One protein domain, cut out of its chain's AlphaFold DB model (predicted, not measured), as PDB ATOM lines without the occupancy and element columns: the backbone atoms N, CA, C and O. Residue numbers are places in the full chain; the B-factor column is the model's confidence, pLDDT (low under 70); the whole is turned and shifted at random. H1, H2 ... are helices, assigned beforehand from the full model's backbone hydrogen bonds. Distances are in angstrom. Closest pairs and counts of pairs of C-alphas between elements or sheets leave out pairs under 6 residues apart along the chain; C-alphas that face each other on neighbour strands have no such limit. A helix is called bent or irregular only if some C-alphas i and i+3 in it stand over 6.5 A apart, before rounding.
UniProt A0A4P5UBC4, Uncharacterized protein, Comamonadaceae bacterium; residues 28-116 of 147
ATOM      1  N   VAL A  28      -5.191  11.198  37.249       73.00
ATOM      2  CA  VAL A  28      -4.972  10.038  38.131       73.00
ATOM      3  C   VAL A  28      -4.937   8.735  37.329       73.00
ATOM      4  O   VAL A  28      -4.059   7.906  37.557       73.00
ATOM      5  N   GLN A  29      -5.838   8.557  36.357       74.50
ATOM      6  CA  GLN A  29      -5.838   7.380  35.483       74.50
ATOM      7  C   GLN A  29      -4.581   7.308  34.615       74.50
ATOM      8  O   GLN A  29      -4.024   6.227  34.446       74.50
ATOM      9  N   GLU A  30      -4.115   8.433  34.074       77.31
ATOM     10  CA  GLU A  30      -2.871   8.501  33.303       77.31
ATOM     11  C   GLU A  30      -1.654   8.158  34.163       77.31
ATOM     12  O   GLU A  30      -0.867   7.295  33.780       77.31
ATOM     13  N   GLN A  31      -1.536   8.738  35.361       76.06
ATOM     14  CA  GLN A  31      -0.455   8.411  36.299       76.06
ATOM     15  C   GLN A  31      -0.465   6.932  36.694       76.06
ATOM     16  O   GLN A  31       0.584   6.290  36.741       76.06
ATOM     17  N   GLN A  32      -1.649   6.367  36.934       76.25
ATOM     18  CA  GLN A  32      -1.780   4.954  37.264       76.25
ATOM     19  C   GLN A  32      -1.390   4.054  36.085       76.25
ATOM     20  O   GLN A  32      -0.714   3.048  36.293       76.25
ATOM     21  N   LYS A  33      -1.759   4.419  34.852       79.62
ATOM     22  CA  LYS A  33      -1.345   3.694  33.642       79.62
ATOM     23  C   LYS A  33       0.168   3.722  33.455       79.62
ATOM     24  O   LYS A  33       0.746   2.675  33.185       79.62
ATOM     25  N   VAL A  34       0.800   4.883  33.638       84.44
ATOM     26  CA  VAL A  34       2.263   5.023  33.549       84.44
ATOM     27  C   VAL A  34       2.949   4.153  34.601       84.44
ATOM     28  O   VAL A  34       3.838   3.380  34.262       84.44
ATOM     29  N   TYR A  35       2.482   4.190  35.854       84.19
ATOM     30  CA  TYR A  35       3.024   3.345  36.921       84.19
ATOM     31  C   TYR A  35       2.910   1.845  36.608       84.19
ATOM     32  O   TYR A  35       3.852   1.086  36.832       84.19
ATOM     33  N   VAL A  36       1.758   1.406  36.092       84.12
ATOM     34  CA  VAL A  36       1.546  -0.000  35.725       84.12
ATOM     35  C   VAL A  36       2.446  -0.404  34.555       84.12
ATOM     36  O   VAL A  36       3.022  -1.485  34.610       84.12
ATOM     37  N   ALA A  37       2.621   0.458  33.550       89.12
ATOM     38  CA  ALA A  37       3.520   0.198  32.424       89.12
ATOM     39  C   ALA A  37       4.981   0.048  32.883       89.12
ATOM     40  O   ALA A  37       5.612  -0.958  32.582       89.12
ATOM     41  N   GLU A  38       5.485   0.971  33.707       92.19
ATOM     42  CA  GLU A  38       6.847   0.877  34.252       92.19
ATOM     43  C   GLU A  38       7.067  -0.379  35.104       92.19
ATOM     44  O   GLU A  38       8.175  -0.917  35.169       92.19
ATOM     45  N   LEU A  39       6.033  -0.827  35.821       90.94
ATOM     46  CA  LEU A  39       6.105  -2.064  36.584       90.94
ATOM     47  C   LEU A  39       6.188  -3.276  35.655       90.94
ATOM     48  O   LEU A  39       7.013  -4.151  35.899       90.94
ATOM     49  N   ILE A  40       5.355  -3.323  34.615       91.31
ATOM     50  CA  ILE A  40       5.371  -4.396  33.615       91.31
ATOM     51  C   ILE A  40       6.748  -4.481  32.952       91.31
ATOM     52  O   ILE A  40       7.310  -5.568  32.900       91.31
ATOM     53  N   ASP A  41       7.336  -3.353  32.550       94.88
ATOM     54  CA  ASP A  41       8.673  -3.328  31.946       94.88
ATOM     55  C   ASP A  41       9.731  -3.935  32.881       94.88
ATOM     56  O   ASP A  41      10.490  -4.817  32.484       94.88
ATOM     57  N   LYS A  42       9.727  -3.554  34.167       95.75
ATOM     58  CA  LYS A  42      10.650  -4.125  35.169       95.75
ATOM     59  C   LYS A  42      10.436  -5.618  35.399       95.75
ATOM     60  O   LYS A  42      11.390  -6.333  35.701       95.75
ATOM     61  N   LEU A  43       9.190  -6.082  35.334       96.12
ATOM     62  CA  LEU A  43       8.870  -7.500  35.484       96.12
ATOM     63  C   LEU A  43       9.324  -8.294  34.257       96.12
ATOM     64  O   LEU A  43       9.943  -9.344  34.426       96.12
ATOM     65  N   ASN A  44       9.121  -7.752  33.058       94.94
ATOM     66  CA  ASN A  44       9.593  -8.336  31.808       94.94
ATOM     67  C   ASN A  44      11.126  -8.424  31.774       94.94
ATOM     68  O   ASN A  44      11.663  -9.462  31.392       94.94
ATOM     69  N   ASP A  45      11.835  -7.394  32.241       96.44
ATOM     70  CA  ASP A  45      13.298  -7.420  32.378       96.44
ATOM     71  C   ASP A  45      13.777  -8.511  33.353       96.44
ATOM     72  O   ASP A  45      14.845  -9.096  33.168       96.44
ATOM     73  N   LEU A  46      12.996  -8.790  34.404       96.56
ATOM     74  CA  LEU A  46      13.346  -9.761  35.442       96.56
ATOM     75  C   LEU A  46      13.024 -11.211  35.048       96.56
ATOM     76  O   LEU A  46      13.810 -12.108  35.348       96.56
ATOM     77  N   PHE A  47      11.865 -11.448  34.430       95.69
ATOM     78  CA  PHE A  47      11.323 -12.789  34.169       95.69
ATOM     79  C   PHE A  47      11.346 -13.200  32.690       95.69
ATOM     80  O   PHE A  47      11.145 -14.375  32.379       95.69
ATOM     81  N   GLY A  48      11.617 -12.268  31.777       93.25
ATOM     82  CA  GLY A  48      11.652 -12.521  30.340       93.25
ATOM     83  C   GLY A  48      10.281 -12.850  29.742       93.25
ATOM     84  O   GLY A  48       9.233 -12.620  30.339       93.25
ATOM     85  N   SER A  49      10.294 -13.406  28.529       92.00
ATOM     86  CA  SER A  49       9.085 -13.668  27.734       92.00
ATOM     87  C   SER A  49       8.485 -15.064  27.923       92.00
ATOM     88  O   SER A  49       7.576 -15.440  27.187       92.00
ATOM     89  N   GLU A  50       9.012 -15.875  28.845       94.62
ATOM     90  CA  GLU A  50       8.497 -17.232  29.098       94.62
ATOM     91  C   GLU A  50       7.159 -17.225  29.851       94.62
ATOM     92  O   GLU A  50       6.428 -18.214  29.839       94.62
ATOM     93  N   THR A  51       6.827 -16.106  30.494       94.00
ATOM     94  CA  THR A  51       5.581 -15.891  31.240       94.00
ATOM     95  C   THR A  51       4.865 -14.656  30.706       94.00
ATOM     96  O   THR A  51       5.508 -13.741  30.192       94.00
ATOM     97  N   SER A  52       3.533 -14.619  30.801       95.38
ATOM     98  CA  SER A  52       2.779 -13.432  30.390       95.38
ATOM     99  C   SER A  52       2.891 -12.311  31.427       95.38
ATOM    100  O   SER A  52       3.097 -12.567  32.614       95.38
ATOM    101  N   GLU A  53       2.657 -11.064  31.010       94.69
ATOM    102  CA  GLU A  53       2.595  -9.913  31.929       94.69
ATOM    103  C   GLU A  53       1.599 -10.153  33.074       94.69
ATOM    104  O   GLU A  53       1.846  -9.789  34.224       94.69
ATOM    105  N   GLN A  54       0.478 -10.818  32.778       93.88
ATOM    106  CA  GLN A  54      -0.542 -11.163  33.765       93.88
ATOM    107  C   GLN A  54      -0.036 -12.190  34.789       93.88
ATOM    108  O   GLN A  54      -0.377 -12.068  35.969       93.88
ATOM    109  N   ASP A  55       0.772 -13.166  34.362       95.56
ATOM    110  CA  ASP A  55       1.391 -14.149  35.257       95.56
ATOM    111  C   ASP A  55       2.391 -13.460  36.186       95.56
ATOM    112  O   ASP A  55       2.341 -13.642  37.402       95.56
ATOM    113  N   GLN A  56       3.252 -12.607  35.628       96.25
ATOM    114  CA  GLN A  56       4.271 -11.882  36.387       96.25
ATOM    115  C   GLN A  56       3.642 -10.917  37.401       96.25
ATOM    116  O   GLN A  56       4.010 -10.920  38.580       96.25
ATOM    117  N   LEU A  57       2.649 -10.125  36.978       95.56
ATOM    118  CA  LEU A  57       1.918  -9.212  37.860       95.56
ATOM    119  C   LEU A  57       1.169  -9.968  38.963       95.56
ATOM    120  O   LEU A  57       1.229  -9.572  40.130       95.56
ATOM    121  N   GLY A  58       0.470 -11.052  38.610       95.38
ATOM    122  CA  GLY A  58      -0.258 -11.886  39.567       95.38
ATOM    123  C   GLY A  58       0.669 -12.557  40.582       95.38
ATOM    124  O   GLY A  58       0.363 -12.603  41.778       95.38
ATOM    125  N   TYR A  59       1.836 -13.012  40.129       96.06
ATOM    126  CA  TYR A  59       2.860 -13.593  40.985       96.06
ATOM    127  C   TYR A  59       3.413 -12.559  41.973       96.06
ATOM    128  O   TYR A  59       3.329 -12.769  43.186       96.06
ATOM    129  N   VAL A  60       3.906 -11.415  41.489       96.31
ATOM    130  CA  VAL A  60       4.577 -10.421  42.341       96.31
ATOM    131  C   VAL A  60       3.598  -9.661  43.237       96.31
ATOM    132  O   VAL A  60       3.745  -9.694  44.459       96.31
ATOM    133  N   ASN A  61       2.586  -9.002  42.666       93.94
ATOM    134  CA  ASN A  61       1.688  -8.127  43.431       93.94
ATOM    135  C   ASN A  61       0.541  -8.881  44.106       93.94
ATOM    136  O   ASN A  61       0.043  -8.431  45.134       93.94
ATOM    137  N   GLY A  62       0.106 -10.000  43.528       93.44
ATOM    138  CA  GLY A  62      -0.973 -10.806  44.094       93.44
ATOM    139  C   GLY A  62      -0.476 -11.756  45.178       93.44
ATOM    140  O   GLY A  62      -1.029 -11.789  46.275       93.44
ATOM    141  N   THR A  63       0.580 -12.516  44.886       96.94
ATOM    142  CA  THR A  63       0.971 -13.654  45.732       96.94
ATOM    143  C   THR A  63       2.156 -13.340  46.639       96.94
ATOM    144  O   THR A  63       2.047 -13.467  47.861       96.94
ATOM    145  N   ILE A  64       3.287 -12.915  46.072       98.06
ATOM    146  CA  ILE A  64       4.517 -12.677  46.839       98.06
ATOM    147  C   ILE A  64       4.356 -11.486  47.779       98.06
ATOM    148  O   ILE A  64       4.661 -11.607  48.965       98.06
ATOM    149  N   LEU A  65       3.825 -10.361  47.289       97.44
ATOM    150  CA  LEU A  65       3.569  -9.183  48.118       97.44
ATOM    151  C   LEU A  65       2.672  -9.521  49.317       97.44
ATOM    152  O   LEU A  65       3.016  -9.162  50.442       97.44
ATOM    153  N   GLY A  66       1.570 -10.243  49.086       96.81
ATOM    154  CA  GLY A  66       0.652 -10.671  50.144       96.81
ATOM    155  C   GLY A  66       1.355 -11.513  51.209       96.81
ATOM    156  O   GLY A  66       1.366 -11.145  52.382       96.81
ATOM    157  N   LYS A  67       2.045 -12.581  50.792       97.19
ATOM    158  CA  LYS A  67       2.775 -13.478  51.706       97.19
ATOM    159  C   LYS A  67       3.861 -12.763  52.511       97.19
ATOM    160  O   LYS A  67       4.019 -13.015  53.703       97.19
ATOM    161  N   VAL A  68       4.619 -11.858  51.890       98.12
ATOM    162  CA  VAL A  68       5.645 -11.073  52.598       98.12
ATOM    163  C   VAL A  68       4.995 -10.124  53.612       98.12
ATOM    164  O   VAL A  68       5.486  -9.997  54.738       98.12
ATOM    165  N   ALA A  69       3.875  -9.493  53.247       97.75
ATOM    166  CA  ALA A  69       3.158  -8.545  54.096       97.75
ATOM    167  C   ALA A  69       2.517  -9.187  55.340       97.75
ATOM    168  O   ALA A  69       2.321  -8.496  56.338       97.75
ATOM    169  N   GLU A  70       2.255 -10.496  55.333       96.69
ATOM    170  CA  GLU A  70       1.755 -11.246  56.498       96.69
ATOM    171  C   GLU A  70       2.786 -11.362  57.639       96.69
ATOM    172  O   GLU A  70       2.437 -11.688  58.777       96.69
ATOM    173  N   SER A  71       4.068 -11.078  57.385       98.06
ATOM    174  CA  SER A  71       5.100 -11.187  58.416       98.06
ATOM    175  C   SER A  71       5.011 -10.055  59.445       98.06
ATOM    176  O   SER A  71       5.467  -8.939  59.204       98.06
ATOM    177  N   THR A  72       4.555 -10.380  60.657       97.88
ATOM    178  CA  THR A  72       4.548  -9.453  61.807       97.88
ATOM    179  C   THR A  72       5.932  -8.868  62.105       97.88
ATOM    180  O   THR A  72       6.051  -7.689  62.431       97.88
ATOM    181  N   THR A  73       7.001  -9.650  61.919       97.81
ATOM    182  CA  THR A  73       8.385  -9.165  62.021       97.81
ATOM    183  C   THR A  73       8.679  -8.060  61.008       97.81
ATOM    184  O   THR A  73       9.250  -7.038  61.379       97.81
ATOM    185  N   LEU A  74       8.291  -8.232  59.740       98.25
ATOM    186  CA  LEU A  74       8.517  -7.200  58.725       98.25
ATOM    187  C   LEU A  74       7.641  -5.975  58.952       98.25
ATOM    188  O   LEU A  74       8.127  -4.864  58.779       98.25
ATOM    189  N   GLN A  75       6.400  -6.160  59.405       98.44
ATOM    190  CA  GLN A  75       5.524  -5.053  59.793       98.44
ATOM    191  C   GLN A  75       6.169  -4.209  60.904       98.44
ATOM    192  O   GLN A  75       6.254  -2.988  60.788       98.44
ATOM    193  N   GLN A  76       6.707  -4.851  61.947       98.31
ATOM    194  CA  GLN A  76       7.433  -4.162  63.017       98.31
ATOM    195  C   GLN A  76       8.697  -3.468  62.500       98.31
ATOM    196  O   GLN A  76       8.978  -2.336  62.888       98.31
ATOM    197  N   GLN A  77       9.464  -4.107  61.615       98.19
ATOM    198  CA  GLN A  77      10.652  -3.476  61.043       98.19
ATOM    199  C   GLN A  77      10.297  -2.264  60.177       98.19
ATOM    200  O   GLN A  77      10.942  -1.232  60.318       98.19
ATOM    201  N   ALA A  78       9.262  -2.350  59.344       98.12
ATOM    202  CA  ALA A  78       8.798  -1.236  58.525       98.12
ATOM    203  C   ALA A  78       8.290  -0.059  59.375       98.12
ATOM    204  O   ALA A  78       8.524   1.090  59.022       98.12
ATOM    205  N   ALA A  79       7.645  -0.332  60.515       98.12
ATOM    206  CA  ALA A  79       7.154   0.707  61.422       98.12
ATOM    207  C   ALA A  79       8.273   1.452  62.173       98.12
ATOM    208  O   ALA A  79       8.092   2.604  62.555       98.12
ATOM    209  N   ASN A  80       9.415   0.799  62.403       98.00
ATOM    210  CA  ASN A  80      10.480   1.322  63.268       98.00
ATOM    211  C   ASN A  80      11.758   1.724  62.518       98.00
ATOM    212  O   ASN A  80      12.712   2.173  63.148       98.00
ATOM    213  N   ASN A  81      11.816   1.543  61.197       97.88
ATOM    214  CA  ASN A  81      13.011   1.817  60.401       97.88
ATOM    215  C   ASN A  81      12.660   2.639  59.161       97.88
ATOM    216  O   ASN A  81      11.558   2.554  58.624       97.88
ATOM    217  N   THR A  82      13.631   3.399  58.659       98.25
ATOM    218  CA  THR A  82      13.512   4.015  57.331       98.25
ATOM    219  C   THR A  82      13.434   2.938  56.245       98.25
ATOM    220  O   THR A  82      13.888   1.807  56.433       98.25
ATOM    221  N   LYS A  83      12.914   3.293  55.063       97.50
ATOM    222  CA  LYS A  83      12.844   2.368  53.920       97.50
ATOM    223  C   LYS A  83      14.217   1.804  53.538       97.50
ATOM    224  O   LYS A  83      14.316   0.627  53.215       97.50
ATOM    225  N   GLU A  84      15.265   2.623  53.602       98.06
ATOM    226  CA  GLU A  84      16.636   2.211  53.289       98.06
ATOM    227  C   GLU A  84      17.174   1.191  54.302       98.06
ATOM    228  O   GLU A  84      17.727   0.159  53.923       98.06
ATOM    229  N   GLN A  85      16.943   1.414  55.596       97.81
ATOM    230  CA  GLN A  85      17.307   0.448  56.638       97.81
ATOM    231  C   GLN A  85      16.502  -0.852  56.511       97.81
ATOM    232  O   GLN A  85      17.068  -1.940  56.599       97.81
ATOM    233  N   PHE A  86      15.196  -0.752  56.250       98.00
ATOM    234  CA  PHE A  86      14.327  -1.908  56.033       98.00
ATOM    235  C   PHE A  86      14.769  -2.742  54.825       98.00
ATOM    236  O   PHE A  86      14.862  -3.964  54.929       98.00
ATOM    237  N   ALA A  87      15.108  -2.097  53.705       97.25
ATOM    238  CA  ALA A  87      15.582  -2.768  52.493       97.25
ATOM    239  C   ALA A  87      16.874  -3.576  52.722       97.25
ATOM    240  O   ALA A  87      17.096  -4.595  52.069       97.25
ATOM    241  N   ASN A  88      17.699  -3.158  53.683       96.19
ATOM    242  CA  ASN A  88      18.929  -3.848  54.067       96.19
ATOM    243  C   ASN A  88      18.727  -4.926  55.151       96.19
ATOM    244  O   ASN A  88      19.686  -5.599  55.533       96.19
ATOM    245  N   SER A  89      17.499  -5.130  55.637       95.56
ATOM    246  CA  SER A  89      17.188  -6.115  56.676       95.56
ATOM    247  C   SER A  89      17.424  -7.559  56.197       95.56
ATOM    248  O   SER A  89      16.822  -7.986  55.207       95.56
ATOM    249  N   PRO A  90      18.205  -8.378  56.929       96.38
ATOM    250  CA  PRO A  90      18.299  -9.814  56.665       96.38
ATOM    251  C   PRO A  90      16.942 -10.523  56.748       96.38
ATOM    252  O   PRO A  90      16.672 -11.430  55.964       96.38
ATOM    253  N   ASN A  91      16.056 -10.073  57.645       96.94
ATOM    254  CA  ASN A  91      14.716 -10.646  57.780       96.94
ATOM    255  C   ASN A  91      13.889 -10.447  56.508       96.94
ATOM    256  O   ASN A  91      13.164 -11.362  56.131       96.94
ATOM    257  N   LEU A  92      14.015  -9.301  55.826       98.19
ATOM    258  CA  LEU A  92      13.304  -9.059  54.568       98.19
ATOM    259  C   LEU A  92      13.701 -10.093  53.512       98.19
ATOM    260  O   LEU A  92      12.829 -10.701  52.898       98.19
ATOM    261  N   LYS A  93      15.005 -10.348  53.359       96.94
ATOM    262  CA  LYS A  93      15.522 -11.338  52.402       96.94
ATOM    263  C   LYS A  93      15.031 -12.749  52.731       96.94
ATOM    264  O   LYS A  93      14.496 -13.423  51.856       96.94
ATOM    265  N   THR A  94      15.136 -13.163  53.995       98.12
ATOM    266  CA  THR A  94      14.660 -14.482  54.442       98.12
ATOM    267  C   THR A  94      13.157 -14.646  54.227       98.12
ATOM    268  O   THR A  94      12.706 -15.677  53.740       98.12
ATOM    269  N   LYS A  95      12.354 -13.634  54.569       98.12
ATOM    270  CA  LYS A  95      10.896 -13.703  54.420       98.12
ATOM    271  C   LYS A  95      10.452 -13.667  52.965       98.12
ATOM    272  O   LYS A  95       9.511 -14.375  52.629       98.12
ATOM    273  N   LEU A  96      11.149 -12.927  52.105       98.31
ATOM    274  CA  LEU A  96      10.929 -12.980  50.662       98.31
ATOM    275  C   LEU A  96      11.213 -14.382  50.107       98.31
ATOM    276  O   LEU A  96      10.378 -14.935  49.399       98.31
ATOM    277  N   GLN A  97      12.350 -14.986  50.466       98.44
ATOM    278  CA  GLN A  97      12.688 -16.340  50.024       98.44
ATOM    279  C   GLN A  97      11.654 -17.371  50.497       98.44
ATOM    280  O   GLN A  97      11.204 -18.196  49.706       98.44
ATOM    281  N   ASN A  98      11.235 -17.297  51.761       98.00
ATOM    282  CA  ASN A  98      10.197 -18.183  52.281       98.00
ATOM    283  C   ASN A  98       8.865 -17.980  51.548       98.00
ATOM    284  O   ASN A  98       8.242 -18.957  51.159       98.00
ATOM    285  N   ALA A  99       8.463 -16.734  51.276       98.19
ATOM    286  CA  ALA A  99       7.247 -16.449  50.518       98.19
ATOM    287  C   ALA A  99       7.278 -17.055  49.104       98.19
ATOM    288  O   ALA A  99       6.252 -17.537  48.629       98.19
ATOM    289  N   ILE A 100       8.445 -17.066  48.449       98.38
ATOM    290  CA  ILE A 100       8.641 -17.714  47.144       98.38
ATOM    291  C   ILE A 100       8.436 -19.231  47.255       98.38
ATOM    292  O   ILE A 100       7.687 -19.796  46.458       98.38
ATOM    293  N   ILE A 101       9.044 -19.877  48.256       98.44
ATOM    294  CA  ILE A 101       8.900 -21.322  48.509       98.44
ATOM    295  C   ILE A 101       7.437 -21.667  48.820       98.44
ATOM    296  O   ILE A 101       6.834 -22.492  48.139       98.44
ATOM    297  N   ASP A 102       6.827 -20.959  49.769       97.75
ATOM    298  CA  ASP A 102       5.443 -21.187  50.187       97.75
ATOM    299  C   ASP A 102       4.445 -20.924  49.045       97.75
ATOM    300  O   ASP A 102       3.362 -21.510  48.998       97.75
ATOM    301  N   SER A 103       4.765 -19.996  48.137       97.44
ATOM    302  CA  SER A 103       3.983 -19.753  46.922       97.44
ATOM    303  C   SER A 103       4.073 -20.919  45.950       97.44
ATOM    304  O   SER A 103       3.045 -21.327  45.410       97.44
ATOM    305  N   LEU A 104       5.275 -21.453  45.729       98.00
ATOM    306  CA  LEU A 104       5.483 -22.602  44.856       98.00
ATOM    307  C   LEU A 104       4.745 -23.836  45.388       98.00
ATOM    308  O   LEU A 104       4.005 -24.475  44.641       98.00
ATOM    309  N   ASP A 105       4.882 -24.126  46.681       98.19
ATOM    310  CA  ASP A 105       4.235 -25.274  47.321       98.19
ATOM    311  C   ASP A 105       2.709 -25.173  47.251       98.19
ATOM    312  O   ASP A 105       2.034 -26.125  46.851       98.19
ATOM    313  N   ALA A 106       2.151 -23.998  47.566       97.69
ATOM    314  CA  ALA A 106       0.715 -23.766  47.468       97.69
ATOM    315  C   ALA A 106       0.212 -23.914  46.024       97.69
ATOM    316  O   ALA A 106      -0.804 -24.575  45.791       97.69
ATOM    317  N   HIS A 107       0.923 -23.339  45.049       96.75
ATOM    318  CA  HIS A 107       0.547 -23.423  43.639       96.75
ATOM    319  C   HIS A 107       0.577 -24.870  43.129       96.75
ATOM    320  O   HIS A 107      -0.383 -25.327  42.500       96.75
ATOM    321  N   ASN A 108       1.634 -25.618  43.454       98.38
ATOM    322  CA  ASN A 108       1.761 -27.029  43.102       98.38
ATOM    323  C   ASN A 108       0.661 -27.870  43.754       98.38
ATOM    324  O   ASN A 108       0.042 -28.690  43.075       98.38
ATOM    325  N   ALA A 109       0.367 -27.647  45.036       98.50
ATOM    326  CA  ALA A 109      -0.684 -28.368  45.746       98.50
ATOM    327  C   ALA A 109      -2.073 -28.106  45.140       98.50
ATOM    328  O   ALA A 109      -2.813 -29.055  44.864       98.50
ATOM    329  N   MET A 110      -2.420 -26.838  44.891       98.19
ATOM    330  CA  MET A 110      -3.699 -26.459  44.280       98.19
ATOM    331  C   MET A 110      -3.839 -27.040  42.870       98.19
ATOM    332  O   MET A 110      -4.849 -27.681  42.575       98.19
ATOM    333  N   SER A 111      -2.809 -26.890  42.034       98.00
ATOM    334  CA  SER A 111      -2.806 -27.384  40.650       98.00
ATOM    335  C   SER A 111      -2.898 -28.907  40.594       98.00
ATOM    336  O   SER A 111      -3.740 -29.459  39.892       98.00
ATOM    337  N   THR A 112      -2.099 -29.605  41.404       98.56
ATOM    338  CA  THR A 112      -2.131 -31.072  41.501       98.56
ATOM    339  C   THR A 112      -3.506 -31.564  41.935       98.56
ATOM    340  O   THR A 112      -4.027 -32.531  41.379       98.56
ATOM    341  N   LYS A 113      -4.128 -30.902  42.918       98.38
ATOM    342  CA  LYS A 113      -5.462 -31.272  43.395       98.38
ATOM    343  C   LYS A 113      -6.532 -31.045  42.327       98.38
ATOM    344  O   LYS A 113      -7.391 -31.905  42.158       98.38
ATOM    345  N   ALA A 114      -6.473 -29.923  41.611       98.31
ATOM    346  CA  ALA A 114      -7.392 -29.621  40.519       98.31
ATOM    347  C   ALA A 114      -7.284 -30.647  39.383       98.31
ATOM    348  O   ALA A 114      -8.301 -31.166  38.931       98.31
ATOM    349  N   LEU A 115      -6.061 -30.997  38.975       98.25
ATOM    350  CA  LEU A 115      -5.810 -31.948  37.888       98.25
ATOM    351  C   LEU A 115      -6.215 -33.385  38.241       98.25
ATOM    352  O   LEU A 115      -6.698 -34.114  37.382       98.25
ATOM    353  N   ASN A 116      -6.049 -33.789  39.502       98.31
ATOM    354  CA  ASN A 116      -6.294 -35.168  39.933       98.31
ATOM    355  C   ASN A 116      -7.688 -35.401  40.539       98.31
ATOM    356  O   ASN A 116      -7.978 -36.507  40.994       98.31
TER     357      ASN A 116
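This is residues 28 to 116 of the 147 residues of an uncharacterized protein of Comamonadaceae bacterium (UniProt A0A4P5UBC4). Long helix H5 crosses H2 steeply, and its residues 108 to 116 stick out; short H3 and H4 lie near its start, while kinked H1 meets H2's first residues and sticks out with residues 28 to 35. The printed part has 89 residues with five named helices, H1 to H5 along the chain: all helix. It is loose, radius of gyration of the C-alphas 15.6 A, spanning 46 by 36 by 23 A.

H5, residues 90 to 116, 39.1 A long, ends at C-alpha 116 (-6.294, -35.168, 39.933). H2 is residues 53 to 69, H3 72 to 80, H4 83 to 87. H1, residues 28 to 50, begins at (-4.972, 10.038, 38.131); it is irregular, C-alphas 46 and 49 being 9.6 A apart.

H5 touches H2, closest C-alphas Ala 99 and Lys 67, 5.5 A, at a steep tilt of 58 degrees, opposite ways. H2 touches H1, closest C-alphas Glu 53 and Ile 40, 6.4 A, about perpendicular at 82 degrees. Every O i to N i+4 pair is within hydrogen-bond range in H3, H4 and H5; 17 of 19 in H1, 10 of 13 in H2.

The farthest C-alphas, Thr 82 and Asn 116, are 47.2 A apart. The printed part has no cut; no printed residue is under 70.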